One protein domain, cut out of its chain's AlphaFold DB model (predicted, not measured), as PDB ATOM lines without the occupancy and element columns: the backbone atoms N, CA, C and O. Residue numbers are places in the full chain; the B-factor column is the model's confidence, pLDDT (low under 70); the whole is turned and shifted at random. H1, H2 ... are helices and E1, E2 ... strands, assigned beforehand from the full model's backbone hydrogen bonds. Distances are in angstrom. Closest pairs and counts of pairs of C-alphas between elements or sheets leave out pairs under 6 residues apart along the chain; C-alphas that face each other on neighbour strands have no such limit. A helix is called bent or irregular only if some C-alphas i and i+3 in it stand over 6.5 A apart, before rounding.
ATOM      1  N   ILE A  37     -11.798   2.581  47.229       83.19
ATOM      2  CA  ILE A  37     -13.152   2.039  47.358       83.19
ATOM      3  C   ILE A  37     -13.790   1.931  45.967       83.19
ATOM      4  O   ILE A  37     -13.908   2.936  45.256       83.19
ATOM      5  N   SER A  38     -14.254   0.734  45.601       86.75
ATOM      6  CA  SER A  38     -14.932   0.470  44.324       86.75
ATOM      7  C   SER A  38     -16.218   1.287  44.159       86.75
ATOM      8  O   SER A  38     -16.887   1.652  45.132       86.75
ATOM      9  N   ILE A  39     -16.585   1.599  42.913       87.44
ATOM     10  CA  ILE A  39     -17.718   2.483  42.595       87.44
ATOM     11  C   ILE A  39     -19.029   1.902  43.133       87.44
ATOM     12  O   ILE A  39     -19.897   2.653  43.590       87.44
ATOM     13  N   LEU A  40     -19.153   0.574  43.141       88.31
ATOM     14  CA  LEU A  40     -20.284  -0.178  43.679       88.31
ATOM     15  C   LEU A  40     -20.647   0.187  45.131       88.31
ATOM     16  O   LEU A  40     -21.834   0.246  45.472       88.31
ATOM     17  N   PHE A  41     -19.649   0.467  45.976       88.94
ATOM     18  CA  PHE A  41     -19.824   0.810  47.394       88.94
ATOM     19  C   PHE A  41     -19.702   2.307  47.684       88.94
ATOM     20  O   PHE A  41     -19.757   2.716  48.843       88.94
ATOM     21  N   ARG A  42     -19.577   3.144  46.650       86.62
ATOM     22  CA  ARG A  42     -19.616   4.595  46.832       86.62
ATOM     23  C   ARG A  42     -21.047   5.062  47.089       86.62
ATOM     24  O   ARG A  42     -21.975   4.592  46.414       86.62
ATOM     25  N   PRO A  43     -21.233   6.028  48.002       86.31
ATOM     26  CA  PRO A  43     -22.550   6.554  48.289       86.31
ATOM     27  C   PRO A  43     -23.146   7.266  47.069       86.31
ATOM     28  O   PRO A  43     -22.444   7.891  46.269       86.31
ATOM     29  N   ILE A  44     -24.467   7.176  46.936       84.94
ATOM     30  CA  ILE A  44     -25.246   7.868  45.907       84.94
ATOM     31  C   ILE A  44     -26.382   8.643  46.569       84.94
ATOM     32  O   ILE A  44     -27.033   8.151  47.489       84.94
ATOM     33  N   GLN A  45     -26.617   9.863  46.094       81.62
ATOM     34  CA  GLN A  45     -27.720  10.701  46.546       81.62
ATOM     35  C   GLN A  45     -28.777  10.795  45.454       81.62
ATOM     36  O   GLN A  45     -28.458  11.042  44.289       81.62
ATOM     37  N   PHE A  46     -30.038  10.620  45.832       78.56
ATOM     38  CA  PHE A  46     -31.173  10.820  44.941       78.56
ATOM     39  C   PHE A  46     -32.323  11.461  45.702       78.56
ATOM     40  O   PHE A  46     -32.731  10.953  46.743       78.56
ATOM     41  N   ARG A  47     -32.854  12.571  45.170       77.00
ATOM     42  CA  ARG A  47     -34.015  13.291  45.730       77.00
ATOM     43  C   ARG A  47     -33.911  13.546  47.247       77.00
ATOM     44  O   ARG A  47     -34.887  13.386  47.968       77.00
ATOM     45  N   GLY A  48     -32.720  13.907  47.728       77.69
ATOM     46  CA  GLY A  48     -32.467  14.187  49.150       77.69
ATOM     47  C   GLY A  48     -32.256  12.957  50.041       77.69
ATOM     48  O   GLY A  48     -32.019  13.116  51.233       77.69
ATOM     49  N   VAL A  49     -32.293  11.736  49.492       81.88
ATOM     50  CA  VAL A  49     -31.979  10.499  50.224       81.88
ATOM     51  C   VAL A  49     -30.562  10.038  49.887       81.88
ATOM     52  O   VAL A  49     -30.191   9.931  48.716       81.88
ATOM     53  N   HIS A  50     -29.777   9.747  50.925       85.88
ATOM     54  CA  HIS A  50     -28.405   9.258  50.816       85.88
ATOM     55  C   HIS A  50     -28.359   7.740  50.991       85.88
ATOM     56  O   HIS A  50     -28.685   7.214  52.057       85.88
ATOM     57  N   PHE A  51     -27.894   7.035  49.965       88.81
ATOM     58  CA  PHE A  51     -27.643   5.601  50.018       88.81
ATOM     59  C   PHE A  51     -26.151   5.330  50.131       88.81
ATOM     60  O   PHE A  51     -25.342   5.988  49.485       88.81
ATOM     61  N   GLN A  52     -25.796   4.328  50.930       86.88
ATOM     62  CA  GLN A  52     -24.403   3.978  51.218       86.88
ATOM     63  C   GLN A  52     -23.734   3.177  50.097       86.88
ATOM     64  O   GLN A  52     -22.517   3.164  50.001       86.88
ATOM     65  N   LYS A  53     -24.528   2.504  49.256       89.62
ATOM     66  CA  LYS A  53     -24.059   1.628  48.177       89.62
ATOM     67  C   LYS A  53     -25.019   1.643  46.990       89.62
ATOM     68  O   LYS A  53     -26.193   1.995  47.131       89.62
ATOM     69  N   ARG A  54     -24.539   1.174  45.840       89.06
ATOM     70  CA  ARG A  54     -25.291   1.080  44.576       89.06
ATOM     71  C   ARG A  54     -25.903  -0.302  44.319       89.06
ATOM     72  O   ARG A  54     -26.406  -0.539  43.228       89.06
ATOM     73  N   ILE A  55     -25.896  -1.199  45.311       89.94
ATOM     74  CA  ILE A  55     -26.465  -2.559  45.221       89.94
ATOM     75  C   ILE A  55     -27.837  -2.608  45.886       89.94
ATOM     76  O   ILE A  55     -27.969  -2.284  47.071       89.94
ATOM     77  N   TRP A  56     -28.843  -3.021  45.123       88.19
ATOM     78  CA  TRP A  56     -30.241  -3.031  45.533       88.19
ATOM     79  C   TRP A  56     -30.871  -4.396  45.243       88.19
ATOM     80  O   TRP A  56     -30.464  -5.102  44.320       88.19
ATOM     81  N   VAL A  57     -31.879  -4.777  46.026       84.50
ATOM     82  CA  VAL A  57     -32.633  -6.015  45.791       84.50
ATOM     83  C   VAL A  57     -33.804  -5.709  44.867       84.50
ATOM     84  O   VAL A  57     -34.641  -4.860  45.169       84.50
ATOM     85  N   SER A  58     -33.889  -6.425  43.749       76.25
ATOM     86  CA  SER A  58     -35.092  -6.432  42.922       76.25
ATOM     87  C   SER A  58     -36.138  -7.309  43.608       76.25
ATOM     88  O   SER A  58     -35.947  -8.521  43.749       76.25
ATOM     89  N   HIS A  59     -37.249  -6.707  44.047       50.72
ATOM     90  CA  HIS A  59     -38.442  -7.477  44.396       50.72
ATOM     91  C   HIS A  59     -38.863  -8.258  43.157       50.72
ATOM     92  O   HIS A  59     -39.039  -7.649  42.105       50.72
ATOM     93  N   LYS A  60     -38.913  -9.593  43.301       47.47
ATOM     94  CA  LYS A  60     -39.127 -10.606  42.256       47.47
ATOM     95  C   LYS A  60     -39.435 -10.001  40.885       47.47
ATOM     96  O   LYS A  60     -40.592  -9.811  40.531       47.47
ATOM     97  N   CYS A  61     -38.400  -9.771  40.079       43.00
ATOM     98  CA  CYS A  61     -38.614  -9.820  38.642       43.00
ATOM     99  C   CYS A  61     -39.137 -11.236  38.373       43.00
ATOM    100  O   CYS A  61     -38.394 -12.208  38.555       43.00
ATOM    101  N   HIS A  62     -40.435 -11.364  38.084       35.25
ATOM    102  CA  HIS A  62     -40.996 -12.596  37.558       35.25
ATOM    103  C   HIS A  62     -40.097 -12.995  36.391       35.25
ATOM    104  O   HIS A  62     -40.080 -12.343  35.353       35.25
ATOM    105  N   ALA A  63     -39.340 -14.076  36.559       36.19
ATOM    106  CA  ALA A  63     -38.574 -14.702  35.487       36.19
ATOM    107  C   ALA A  63     -39.499 -15.388  34.454       36.19
ATOM    108  O   ALA A  63     -39.063 -16.256  33.704       36.19
ATOM    109  N   HIS A  73     -34.410 -15.434  19.969       28.23
ATOM    110  CA  HIS A  73     -33.579 -16.600  20.231       28.23
ATOM    111  C   HIS A  73     -32.111 -16.173  20.121       28.23
ATOM    112  O   HIS A  73     -31.605 -15.993  19.019       28.23
ATOM    113  N   SER A  74     -31.461 -15.965  21.266       25.38
ATOM    114  CA  SER A  74     -30.084 -16.383  21.593       25.38
ATOM    115  C   SER A  74     -29.470 -15.466  22.658       25.38
ATOM    116  O   SER A  74     -29.433 -14.249  22.531       25.38
ATOM    117  N   SER A  75     -29.012 -16.101  23.740       34.50
ATOM    118  CA  SER A  75     -27.919 -15.653  24.613       34.50
ATOM    119  C   SER A  75     -27.930 -14.197  25.096       34.50
ATOM    120  O   SER A  75     -27.188 -13.364  24.593       34.50
ATOM    121  N   SER A  76     -28.702 -13.926  26.149       36.03
ATOM    122  CA  SER A  76     -28.288 -13.146  27.329       36.03
ATOM    123  C   SER A  76     -29.537 -12.581  27.998       36.03
ATOM    124  O   SER A  76     -30.153 -11.635  27.524       36.03
ATOM    125  N   CYS A  77     -29.909 -13.141  29.148       34.00
ATOM    126  CA  CYS A  77     -30.896 -12.529  30.044       34.00
ATOM    127  C   CYS A  77     -30.262 -11.383  30.869       34.00
ATOM    128  O   CYS A  77     -30.659 -11.133  32.006       34.00
ATOM    129  N   CYS A  78     -29.234 -10.730  30.330       46.41
ATOM    130  CA  CYS A  78     -28.713  -9.462  30.814       46.41
ATOM    131  C   CYS A  78     -29.210  -8.405  29.832       46.41
ATOM    132  O   CYS A  78     -28.553  -8.134  28.828       46.41
ATOM    133  N   PHE A  79     -30.391  -7.843  30.086       53.34
ATOM    134  CA  PHE A  79     -30.829  -6.672  29.341       53.34
ATOM    135  C   PHE A  79     -29.929  -5.509  29.755       53.34
ATOM    136  O   PHE A  79     -30.096  -4.942  30.836       53.34
ATOM    137  N   LYS A  80     -28.934  -5.175  28.928       57.38
ATOM    138  CA  LYS A  80     -28.154  -3.959  29.153       57.38
ATOM    139  C   LYS A  80     -29.090  -2.772  29.010       57.38
ATOM    140  O   LYS A  80     -29.984  -2.774  28.163       57.38
ATOM    141  N   THR A  81     -28.842  -1.731  29.798       58.06
ATOM    142  CA  THR A  81     -29.558  -0.463  29.674       58.06
ATOM    143  C   THR A  81     -29.599   0.012  28.222       58.06
ATOM    144  O   THR A  81     -30.649   0.420  27.740       58.06
ATOM    145  N   SER A  82     -28.480  -0.110  27.500       57.62
ATOM    146  CA  SER A  82     -28.375   0.237  26.081       57.62
ATOM    147  C   SER A  82     -29.383  -0.506  25.203       57.62
ATOM    148  O   SER A  82     -29.978   0.101  24.320       57.62
ATOM    149  N   ASP A  83     -29.604  -1.795  25.460       62.09
ATOM    150  CA  ASP A  83     -30.446  -2.658  24.628       62.09
ATOM    151  C   ASP A  83     -31.932  -2.404  24.903       62.09
ATOM    152  O   ASP A  83     -32.731  -2.326  23.972       62.09
ATOM    153  N   VAL A  84     -32.295  -2.179  26.173       58.69
ATOM    154  CA  VAL A  84     -33.655  -1.760  26.560       58.69
ATOM    155  C   VAL A  84     -33.977  -0.390  25.975       58.69
ATOM    156  O   VAL A  84     -35.044  -0.204  25.396       58.69
ATOM    157  N   MET A  85     -33.041   0.557  26.077       59.03
ATOM    158  CA  MET A  85     -33.224   1.913  25.561       59.03
ATOM    159  C   MET A  85     -33.337   1.931  24.032       59.03
ATOM    160  O   MET A  85     -34.202   2.607  23.480       59.03
ATOM    161  N   ARG A  86     -32.533   1.117  23.340       60.69
ATOM    162  CA  ARG A  86     -32.638   0.946  21.887       60.69
ATOM    163  C   ARG A  86     -33.965   0.292  21.484       60.69
ATOM    164  O   ARG A  86     -34.537   0.666  20.466       60.69
ATOM    165  N   GLY A  87     -34.481  -0.633  22.299       58.84
ATOM    166  CA  GLY A  87     -35.782  -1.281  22.102       58.84
ATOM    167  C   GLY A  87     -36.992  -0.352  22.272       58.84
ATOM    168  O   GLY A  87     -37.979  -0.525  21.563       58.84
ATOM    169  N   ILE A  88     -36.914   0.662  23.144       58.03
ATOM    170  CA  ILE A  88     -37.957   1.704  23.288       58.03
ATOM    171  C   ILE A  88     -37.810   2.857  22.276       58.03
ATOM    172  O   ILE A  88     -38.481   3.878  22.404       58.03
ATOM    173  N   GLY A  89     -36.932   2.716  21.277       47.62
ATOM    174  CA  GLY A  89     -36.737   3.709  20.218       47.62
ATOM    175  C   GLY A  89     -35.831   4.887  20.587       47.62
ATOM    176  O   GLY A  89     -35.790   5.865  19.842       47.62
ATOM    177  N   ALA A  90     -35.080   4.824  21.695       50.03
ATOM    178  CA  ALA A  90     -34.084   5.848  22.003       50.03
ATOM    179  C   ALA A  90     -32.892   5.724  21.034       50.03
ATOM    180  O   ALA A  90     -32.185   4.716  21.012       50.03
ATOM    181  N   THR A  91     -32.671   6.757  20.218       50.69
ATOM    182  CA  THR A  91     -31.612   6.822  19.189       50.69
ATOM    183  C   THR A  91     -30.225   7.141  19.749       50.69
ATOM    184  O   THR A  91     -29.223   6.995  19.053       50.69
ATOM    185  N   SER A  92     -30.152   7.534  21.017       50.59
ATOM    186  CA  SER A  92     -28.922   7.753  21.765       50.59
ATOM    187  C   SER A  92     -29.128   7.174  23.159       50.59
ATOM    188  O   SER A  92     -30.187   7.378  23.761       50.59
ATOM    189  N   SER A  93     -28.149   6.422  23.677       48.97
ATOM    190  CA  SER A  93     -28.145   6.132  25.108       48.97
ATOM    191  C   SER A  93     -28.175   7.479  25.821       48.97
ATOM    192  O   SER A  93     -27.417   8.383  25.469       48.97
ATOM    193  N   TYR A  94     -29.086   7.635  26.788       51.81
ATOM    194  CA  TYR A  94     -29.068   8.767  27.718       51.81
ATOM    195  C   TYR A  94     -27.616   9.091  28.041       51.81
ATOM    196  O   TYR A  94     -26.868   8.129  28.253       51.81
ATOM    197  N   PRO A  95     -27.201  10.375  28.042       52.91
ATOM    198  CA  PRO A  95     -25.790  10.721  28.132       52.91
ATOM    199  C   PRO A  95     -25.202   9.893  29.262       52.91
ATOM    200  O   PRO A  95     -25.702   9.992  30.371       52.91
ATOM    201  N   SER A  96     -24.274   8.975  28.986       50.06
ATOM    202  CA  SER A  96     -23.756   8.052  30.003       50.06
ATOM    203  C   SER A  96     -23.117   8.864  31.133       50.06
ATOM    204  O   SER A  96     -22.728  10.018  30.922       50.06
ATOM    205  N   ALA A  97     -22.999   8.308  32.345       52.62
ATOM    206  CA  ALA A  97     -22.258   8.975  33.423       52.62
ATOM    207  C   ALA A  97     -20.866   9.450  32.950       52.62
ATOM    208  O   ALA A  97     -20.421  10.520  33.360       52.62
ATOM    209  N   LYS A  98     -20.250   8.723  32.002       50.00
ATOM    210  CA  LYS A  98     -19.003   9.113  31.328       50.00
ATOM    211  C   LYS A  98     -19.127  10.360  30.457       50.00
ATOM    212  O   LYS A  98     -18.303  11.252  30.571       50.00
ATOM    213  N   VAL A  99     -20.164  10.447  29.621       47.66
ATOM    214  CA  VAL A  99     -20.359  11.561  28.669       47.66
ATOM    215  C   VAL A  99     -20.599  12.886  29.397       47.66
ATOM    216  O   VAL A  99     -20.334  13.951  28.865       47.66
ATOM    217  N   THR A 100     -21.103  12.838  30.631       46.50
ATOM    218  CA  THR A 100     -21.484  14.042  31.394       46.50
ATOM    219  C   THR A 100     -20.424  14.480  32.394       46.50
ATOM    220  O   THR A 100     -20.378  15.657  32.734       46.50
ATOM    221  N   ALA A 101     -19.538  13.575  32.822       46.44
ATOM    222  CA  ALA A 101     -18.381  13.929  33.646       46.44
ATOM    223  C   ALA A 101     -17.411  14.873  32.911       46.44
ATOM    224  O   ALA A 101     -16.777  15.706  33.545       46.44
ATOM    225  N   THR A 102     -17.348  14.802  31.578       44.12
ATOM    226  CA  THR A 102     -16.506  15.680  30.751       44.12
ATOM    227  C   THR A 102     -17.099  17.081  30.534       44.12
ATOM    228  O   THR A 102     -16.415  17.947  30.004       44.12
ATOM    229  N   THR A 103     -18.361  17.324  30.915       42.62
ATOM    230  CA  THR A 103     -19.071  18.591  30.620       42.62
ATOM    231  C   THR A 103     -19.693  19.251  31.856       42.62
ATOM    232  O   THR A 103     -20.094  20.409  31.789       42.62
ATOM    233  N   ALA A 104     -19.779  18.559  32.996       38.44
ATOM    234  CA  ALA A 104     -20.388  19.089  34.213       38.44
ATOM    235  C   ALA A 104     -19.332  19.423  35.276       38.44
ATOM    236  O   ALA A 104     -18.559  18.562  35.692       38.44
ATOM    237  N   ALA A 105     -19.341  20.679  35.730       34.66
ATOM    238  CA  ALA A 105     -18.525  21.163  36.834       34.66
ATOM    239  C   ALA A 105     -18.732  20.313  38.102       34.66
ATOM    240  O   ALA A 105     -19.840  19.852  38.397       34.66
ATOM    241  N   ALA A 106     -17.644  20.109  38.845       39.81
ATOM    242  CA  ALA A 106     -17.611  19.326  40.071       39.81
ATOM    243  C   ALA A 106     -18.723  19.751  41.051       39.81
ATOM    244  O   ALA A 106     -18.771  20.895  41.491       39.81
ATOM    245  N   GLY A 107     -19.605  18.810  41.406       40.59
ATOM    246  CA  GLY A 107     -20.492  18.934  42.569       40.59
ATOM    247  C   GLY A 107     -22.001  18.986  42.311       40.59
ATOM    248  O   GLY A 107     -22.754  18.794  43.260       40.59
ATOM    249  N   ALA A 108     -22.479  19.148  41.072       34.06
ATOM    250  CA  ALA A 108     -23.921  19.133  40.786       34.06
ATOM    251  C   ALA A 108     -24.245  18.276  39.554       34.06
ATOM    252  O   ALA A 108     -23.997  18.653  38.410       34.06
ATOM    253  N   ARG A 109     -24.812  17.087  39.790       42.91
ATOM    254  CA  ARG A 109     -25.293  16.194  38.727       42.91
ATOM    255  C   ARG A 109     -26.590  16.795  38.142       42.91
ATOM    256  O   ARG A 109     -27.515  17.026  38.920       42.91
ATOM    257  N   PRO A 110     -26.702  17.032  36.817       44.34
ATOM    258  CA  PRO A 110     -27.937  17.550  36.214       44.34
ATOM    259  C   PRO A 110     -29.108  16.572  36.436       44.34
ATOM    260  O   PRO A 110     -28.844  15.408  36.765       44.34
ATOM    261  N   PRO A 111     -30.383  16.991  36.269       49.81
ATOM    262  CA  PRO A 111     -31.556  16.135  36.461       49.81
ATOM    263  C   PRO A 111     -31.570  15.022  35.408       49.81
ATOM    264  O   PRO A 111     -32.163  15.123  34.339       49.81
ATOM    265  N   ARG A 112     -30.833  13.958  35.700       58.53
ATOM    266  CA  ARG A 112     -30.666  12.787  34.853       58.53
ATOM    267  C   ARG A 112     -31.566  11.693  35.374       58.53
ATOM    268  O   ARG A 112     -31.682  11.498  36.586       58.53
ATOM    269  N   LEU A 113     -32.171  10.963  34.449       68.44
ATOM    270  CA  LEU A 113     -32.865   9.729  34.768       68.44
ATOM    271  C   LEU A 113     -31.839   8.749  35.351       68.44
ATOM    272  O   LEU A 113     -30.894   8.371  34.663       68.44
ATOM    273  N   LEU A 114     -32.000   8.375  36.623       73.81
ATOM    274  CA  LEU A 114     -31.195   7.308  37.210       73.81
ATOM    275  C   LEU A 114     -31.637   5.988  36.601       73.81
ATOM    276  O   LEU A 114     -32.821   5.650  36.639       73.81
ATOM    277  N   VAL A 115     -30.677   5.241  36.071       76.31
ATOM    278  CA  VAL A 115     -30.952   3.946  35.459       76.31
ATOM    279  C   VAL A 115     -30.353   2.831  36.298       76.31
ATOM    280  O   VAL A 115     -29.201   2.907  36.726       76.31
ATOM    281  N   ALA A 116     -31.141   1.785  36.519       81.50
ATOM    282  CA  ALA A 116     -30.682   0.558  37.141       81.50
ATOM    283  C   ALA A 116     -30.616  -0.577  36.114       81.50
ATOM    284  O   ALA A 116     -31.503  -0.702  35.271       81.50
ATOM    285  N   THR A 117     -29.590  -1.419  36.215       82.19
ATOM    286  CA  THR A 117     -29.486  -2.650  35.417       82.19
ATOM    287  C   THR A 117     -29.966  -3.860  36.216       82.19
ATOM    288  O   THR A 117     -29.711  -3.962  37.420       82.19
ATOM    289  N   VAL A 118     -30.661  -4.779  35.543       82.19
ATOM    290  CA  VAL A 118     -31.150  -6.052  36.089       82.19
ATOM    291  C   VAL A 118     -30.857  -7.147  35.069       82.19
ATOM    292  O   VAL A 118     -31.166  -6.998  33.891       82.19
ATOM    293  N   GLY A 119     -30.358  -8.293  35.531       79.06
ATOM    294  CA  GLY A 119     -30.321  -9.508  34.712       79.06
ATOM    295  C   GLY A 119     -29.027 -10.290  34.858       79.06
ATOM    296  O   GLY A 119     -27.967  -9.798  34.505       79.06
ATOM    297  N   ALA A 120     -29.136 -11.503  35.408       81.25
ATOM    298  CA  ALA A 120     -28.052 -12.484  35.549       81.25
ATOM    299  C   ALA A 120     -26.692 -11.930  36.045       81.25
ATOM    300  O   ALA A 120     -25.642 -12.429  35.654       81.25
ATOM    301  N   ILE A 121     -26.721 -10.943  36.947       85.69
ATOM    302  CA  ILE A 121     -25.530 -10.441  37.640       85.69
ATOM    303  C   ILE A 121     -25.263 -11.358  38.832       85.69
ATOM    304  O   ILE A 121     -26.091 -11.436  39.745       85.69
ATOM    305  N   THR A 122     -24.146 -12.082  38.797       87.75
ATOM    306  CA  THR A 122     -23.788 -13.063  39.838       87.75
ATOM    307  C   THR A 122     -22.534 -12.685  40.613       87.75
ATOM    308  O   THR A 122     -22.430 -13.046  41.780       87.75
ATOM    309  N   ASN A 123     -21.621 -11.920  40.010       90.06
ATOM    310  CA  ASN A 123     -20.296 -11.656  40.574       90.06
ATOM    311  C   ASN A 123     -20.098 -10.157  40.845       90.06
ATOM    312  O   ASN A 123     -20.612  -9.322  40.093       90.06
ATOM    313  N   GLY A 124     -19.299  -9.817  41.863       88.19
ATOM    314  CA  GLY A 124     -18.983  -8.422  42.195       88.19
ATOM    315  C   GLY A 124     -18.227  -7.688  41.081       88.19
ATOM    316  O   GLY A 124     -18.586  -6.566  40.727       88.19
ATOM    317  N   VAL A 125     -17.244  -8.349  40.456       90.12
ATOM    318  CA  VAL A 125     -16.436  -7.791  39.349       90.12
ATOM    319  C   VAL A 125     -17.312  -7.399  38.158       90.12
ATOM    320  O   VAL A 125     -17.221  -6.287  37.651       90.12
ATOM    321  N   GLN A 126     -18.251  -8.273  37.783       89.50
ATOM    322  CA  GLN A 126     -19.205  -8.003  36.707       89.50
ATOM    323  C   GLN A 126     -20.068  -6.767  37.009       89.50
ATOM    324  O   GLN A 126     -20.350  -5.972  36.113       89.50
ATOM    325  N   ALA A 127     -20.509  -6.607  38.260       88.12
ATOM    326  CA  ALA A 127     -21.300  -5.455  38.678       88.12
ATOM    327  C   ALA A 127     -20.487  -4.149  38.627       88.12
ATOM    328  O   ALA A 127     -21.002  -3.123  38.177       88.12
ATOM    329  N   GLU A 128     -19.222  -4.192  39.047       89.12
ATOM    330  CA  GLU A 128     -18.310  -3.047  38.996       89.12
ATOM    331  C   GLU A 128     -17.986  -2.645  37.552       89.12
ATOM    332  O   GLU A 128     -18.025  -1.459  37.231       89.12
ATOM    333  N   ASP A 129     -17.752  -3.605  36.656       88.81
ATOM    334  CA  ASP A 129     -17.486  -3.330  35.240       88.81
ATOM    335  C   ASP A 129     -18.668  -2.628  34.562       88.81
ATOM    336  O   ASP A 129     -18.485  -1.672  33.807       88.81
ATOM    337  N   LEU A 130     -19.901  -3.043  34.872       84.44
ATOM    338  CA  LEU A 130     -21.105  -2.381  34.366       84.44
ATOM    339  C   LEU A 130     -21.175  -0.917  34.823       84.44
ATOM    340  O   LEU A 130     -21.429  -0.035  34.002       84.44
ATOM    341  N   LEU A 131     -20.897  -0.642  36.101       84.25
ATOM    342  CA  LEU A 131     -20.867   0.723  36.636       84.25
ATOM    343  C   LEU A 131     -19.723   1.552  36.044       84.25
ATOM    344  O   LEU A 131     -19.931   2.708  35.673       84.25
ATOM    345  N   LYS A 132     -18.529   0.963  35.905       85.69
ATOM    346  CA  LYS A 132     -17.362   1.594  35.276       85.69
ATOM    347  C   LYS A 132     -17.605   1.913  33.817       85.69
ATOM    348  O   LYS A 132     -17.057   2.896  33.339       85.69
ATOM    349  N   ASN A 133     -18.413   1.130  33.105       78.69
ATOM    350  CA  ASN A 133     -18.806   1.429  31.730       78.69
ATOM    351  C   ASN A 133     -19.746   2.637  31.635       78.69
ATOM    352  O   ASN A 133     -19.743   3.325  30.616       78.69
ATOM    353  N   GLY A 134     -20.420   2.991  32.734       68.81
ATOM    354  CA  GLY A 134     -21.311   4.145  32.823       68.81
ATOM    355  C   GLY A 134     -22.694   3.890  32.220       68.81
ATOM    356  O   GLY A 134     -23.391   4.857  31.906       68.81
ATOM    357  N   ASP A 135     -23.069   2.622  32.032       66.19
ATOM    358  CA  ASP A 135     -24.343   2.202  31.441       66.19
ATOM    359  C   ASP A 135     -25.507   2.259  32.461       66.19
ATOM    360  O   ASP A 135     -26.589   2.747  32.121       66.19
ATOM    361  N   PRO A 136     -25.332   1.799  33.717       79.12
ATOM    362  CA  PRO A 136     -26.247   2.063  34.823       79.12
ATOM    363  C   PRO A 136     -25.610   2.910  35.941       79.12
ATOM    364  O   PRO A 136     -24.397   2.939  36.132       79.12
ATOM    365  N   ASP A 137     -26.456   3.548  36.751       80.94
ATOM    366  CA  ASP A 137     -26.067   4.190  38.014       80.94
ATOM    367  C   ASP A 137     -26.189   3.244  39.220       80.94
ATOM    368  O   ASP A 137     -25.490   3.437  40.222       80.94
ATOM    369  N   ILE A 138     -27.093   2.260  39.138       86.31
ATOM    370  CA  ILE A 138     -27.461   1.324  40.212       86.31
ATOM    371  C   ILE A 138     -27.507  -0.109  39.660       86.31
ATOM    372  O   ILE A 138     -27.897  -0.344  38.515       86.31
ATOM    373  N   VAL A 139     -27.152  -1.083  40.494       89.00
ATOM    374  CA  VAL A 139     -27.233  -2.511  40.178       89.00
ATOM    375  C   VAL A 139     -28.327  -3.167  41.016       89.00
ATOM    376  O   VAL A 139     -28.330  -3.071  42.246       89.00
ATOM    377  N   LEU A 140     -29.248  -3.860  40.347       89.44
ATOM    378  CA  LEU A 140     -30.346  -4.585  40.979       89.44
ATOM    379  C   LEU A 140     -30.131  -6.101  40.887       89.44
ATOM    380  O   LEU A 140     -29.983  -6.670  39.804       89.44
ATOM    381  N   VAL A 141     -30.182  -6.772  42.037       88.44
ATOM    382  CA  VAL A 141     -29.964  -8.217  42.168       88.44
ATOM    383  C   VAL A 141     -31.268  -8.922  42.519       88.44
ATOM    384  O   VAL A 141     -31.957  -8.544  43.462       88.44
ATOM    385  N   GLY A 142     -31.605  -9.961  41.753       85.19
ATOM    386  CA  GLY A 142     -32.792 -10.792  41.975       85.19
ATOM    387  C   GLY A 142     -32.440 -12.179  42.519       85.19
ATOM    388  O   GLY A 142     -32.218 -12.365  43.711       85.19
ATOM    389  N   ARG A 143     -32.389 -13.179  41.626       83.81
ATOM    390  CA  ARG A 143     -32.220 -14.607  41.973       83.81
ATOM    391  C   ARG A 143     -30.979 -14.911  42.814       83.81
ATOM    392  O   ARG A 143     -31.046 -15.760  43.695       83.81
ATOM    393  N   PHE A 144     -29.860 -14.239  42.546       85.44
ATOM    394  CA  PHE A 144     -28.614 -14.492  43.270       85.44
ATOM    395  C   PHE A 144     -28.721 -14.092  44.751       85.44
ATOM    396  O   PHE A 144     -28.306 -14.855  45.617       85.44
ATOM    397  N   PHE A 145     -29.415 -12.989  45.048       87.62
ATOM    398  CA  PHE A 145     -29.690 -12.556  46.419       87.62
ATOM    399  C   PHE A 145     -30.575 -13.544  47.191       87.62
ATOM    400  O   PHE A 145     -30.364 -13.766  48.376       87.62
ATOM    401  N   GLN A 146     -31.540 -14.182  46.518       86.81
ATOM    402  CA  GLN A 146     -32.387 -15.204  47.148       86.81
ATOM    403  C   GLN A 146     -31.604 -16.470  47.517       86.81
ATOM    404  O   GLN A 146     -31.906 -17.087  48.532       86.81
ATOM    405  N   LYS A 147     -30.604 -16.855  46.709       86.75
ATOM    406  CA  LYS A 147     -29.708 -17.975  47.038       86.75
ATOM    407  C   LYS A 147     -28.735 -17.598  48.155       86.75
ATOM    408  O   LYS A 147     -28.509 -18.394  49.055       86.75
ATOM    409  N   ASN A 148     -28.201 -16.379  48.091       87.69
ATOM    410  CA  ASN A 148     -27.173 -15.877  48.991       87.69
ATOM    411  C   ASN A 148     -27.617 -14.531  49.594       87.69
ATOM    412  O   ASN A 148     -27.316 -13.479  49.019       87.69
ATOM    413  N   PRO A 149     -28.278 -14.507  50.769       86.12
ATOM    414  CA  PRO A 149     -28.699 -13.250  51.402       86.12
ATOM    415  C   PRO A 149     -27.502 -12.351  51.770       86.12
ATOM    416  O   PRO A 149     -27.634 -11.132  51.865       86.12
ATOM    417  N   GLY A 150     -26.307 -12.940  51.896       87.00
ATOM    418  CA  GLY A 150     -25.025 -12.253  52.050       87.00
ATOM    419  C   GLY A 150     -24.392 -11.745  50.748       87.00
ATOM    420  O   GLY A 150     -23.203 -11.464  50.755       87.00
ATOM    421  N   THR A 151     -25.126 -11.615  49.634       89.31
ATOM    422  CA  THR A 151     -24.554 -11.216  48.324       89.31
ATOM    423  C   THR A 151     -23.708  -9.942  48.395       89.31
ATOM    424  O   THR A 151     -22.651  -9.873  47.787       89.31
ATOM    425  N   VAL A 152     -24.146  -8.935  49.157       89.56
ATOM    426  CA  VAL A 152     -23.397  -7.673  49.313       89.56
ATOM    427  C   VAL A 152     -22.029  -7.913  49.953       89.56
ATOM    428  O   VAL A 152     -21.066  -7.248  49.597       89.56
ATOM    429  N   TRP A 153     -21.954  -8.858  50.887       88.38
ATOM    430  CA  TRP A 153     -20.710  -9.260  51.528       88.38
ATOM    431  C   TRP A 153     -19.844 -10.069  50.565       88.38
ATOM    432  O   TRP A 153     -18.691  -9.717  50.358       88.38
ATOM    433  N   ALA A 154     -20.418 -11.077  49.903       89.81
ATOM    434  CA  ALA A 154     -19.708 -11.888  48.915       89.81
ATOM    435  C   ALA A 154     -19.094 -11.020  47.803       89.81
ATOM    436  O   ALA A 154     -17.943 -11.193  47.432       89.81
ATOM    437  N   TRP A 155     -19.822 -10.010  47.326       91.38
ATOM    438  CA  TRP A 155     -19.301  -9.077  46.328       91.38
ATOM    439  C   TRP A 155     -18.227  -8.136  46.875       91.38
ATOM    440  O   TRP A 155     -17.368  -7.713  46.111       91.38
ATOM    441  N   ALA A 156     -18.262  -7.796  48.166       88.75
ATOM    442  CA  ALA A 156     -17.177  -7.054  48.803       88.75
ATOM    443  C   ALA A 156     -15.899  -7.908  48.892       88.75
ATOM    444  O   ALA A 156     -14.802  -7.393  48.700       88.75
ATOM    445  N   GLU A 157     -16.040  -9.215  49.122       86.94
ATOM    446  CA  GLU A 157     -14.928 -10.172  49.110       86.94
ATOM    447  C   GLU A 157     -14.366 -10.383  47.697       86.94
ATOM    448  O   GLU A 157     -13.145 -10.366  47.531       86.94
ATOM    449  N   ASP A 158     -15.238 -10.498  46.687       88.06
ATOM    450  CA  ASP A 158     -14.859 -10.584  45.268       88.06
ATOM    451  C   ASP A 158     -14.103  -9.330  44.790       88.06
ATOM    452  O   ASP A 158     -13.201  -9.416  43.957       88.06
ATOM    453  N   LEU A 159     -14.500  -8.154  45.285       84.81
ATOM    454  CA  LEU A 159     -13.942  -6.852  44.918       84.81
ATOM    455  C   LEU A 159     -12.835  -6.448  45.893       84.81
ATOM    456  O   LEU A 159     -13.018  -5.564  46.730       84.81
ATOM    457  N   ASP A 160     -11.684  -7.110  45.764       71.06
ATOM    458  CA  ASP A 160     -10.443  -6.771  46.475       71.06
ATOM    459  C   ASP A 160     -10.569  -6.737  48.012       71.06
ATOM    460  O   ASP A 160      -9.859  -5.986  48.679       71.06
ATOM    461  N   ARG A 161     -11.445  -7.576  48.592       73.50
ATOM    462  CA  ARG A 161     -11.663  -7.694  50.052       73.50
ATOM    463  C   ARG A 161     -12.011  -6.364  50.725       73.50
ATOM    464  O   ARG A 161     -11.489  -6.030  51.791       73.50
ATOM    465  N   LEU A 162     -12.926  -5.616  50.121       81.94
ATOM    466  CA  LEU A 162     -13.429  -4.373  50.692       81.94
ATOM    467  C   LEU A 162     -14.094  -4.630  52.060       81.94
ATOM    468  O   LEU A 162     -14.970  -5.486  52.192       81.94
ATOM    469  N   GLU A 163     -13.711  -3.875  53.094       81.94
ATOM    470  CA  GLU A 163     -14.267  -4.025  54.439       81.94
ATOM    471  C   GLU A 163     -15.482  -3.110  54.541       81.94
ATOM    472  O   GLU A 163     -15.394  -1.881  54.530       81.94
TER     473      GLU A 163
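Overview. This is residues 37 to 63 and 73 to 163 of the 194 residues of an uncharacterized protein of Galerina marginata (strain CBS 339.88) (UniProt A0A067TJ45). A small wall of three parallel strands, E3, E5 and E4, has helix H3 over one face, with H5 crossing near the first residue of H3. A separate small hairpin of E1 and E2 lies away from this sheet, and a long, mostly irregular stretch holding the short helices H1 and H2 leads back to E4, with residues 102 to 108 sticking out. The printed part has 118 residues, with five named helices and five named strands in the order E1 E2 E3 H1 H2 E4 H3 E5 H4 H5; the class is mixed, helices and strands, with 51 residues in named elements, under half. The whole is compact, with a radius of gyration of the C-alphas of 14.9 A and spans of 41 by 40 by 25 A.

Arrangement. The largest sheet has the order E3, residues 55 to 57, E5, residues 138 to 141, and E4, residues 116 to 118. E5 is parallel to E3 at 42 degrees, with N 141 and O 56 at 2.8 A, and parallel to E4 at 25 degrees, with N 140 and O 117 at 3.0 A. H3, residues 124 to 133, is on this sheet at a height of 10.1 A, its closest C-alphas to E5 being Ala 127 and Val 139, 6.8 A apart. E4, H3 and E5 form a strand-helix-strand unit, two parallel neighbour strands with a helix between, and its crossover is right-handed. H5, residues 151 to 158, touches H3 about perpendicular at 85 degrees, the closest C-alphas being Gly 124 and Trp 155, 4.2 A apart; H5 only grazes the sheet. H4, residues 143 to 147, and H1, residues 81 to 87, each only graze the sheet and are only just on it, with 5 pairs of C-alphas within 10 A. H2, residues 97 to 101, is not on the sheet and is close to but not clearly touching H3, with the C-alphas of Lys 98 and Asn 133 at 7.7 A. E1, residues 44 to 46, and E2, residues 49 to 51, form an antiparallel hairpin at 156 degrees, with N 51 and O 44 at 2.8 A, and are apart from E3, E5 and E4. In the five helices every O i to N i+4 pair is within hydrogen-bond range.

Along the chain. E5 is 10.1 A long, from C-alpha 138 at (-27.461, 1.324, 40.212). H3 is 14.4 A long, H5 10.2 A and H1 9.8 A. E1 begins at C-alpha 44, (-25.246, 7.868, 45.907), and H5 ends at C-alpha 158, (-14.859, -10.584, 45.268).

Size, cuts and confidence. The C-alphas of His 73 and Ala 106 are the two farthest apart, 44.0 A. Residues 64 to 72 are not printed, and C-alphas 63 and 73 are 16.2 A apart across the cut. The link from H2 to E4 is long, 14 residues. The mean pLDDT of the printed part is 70.1; residues 59 to 63, 73 to 113 and 134 to 135 are under 70.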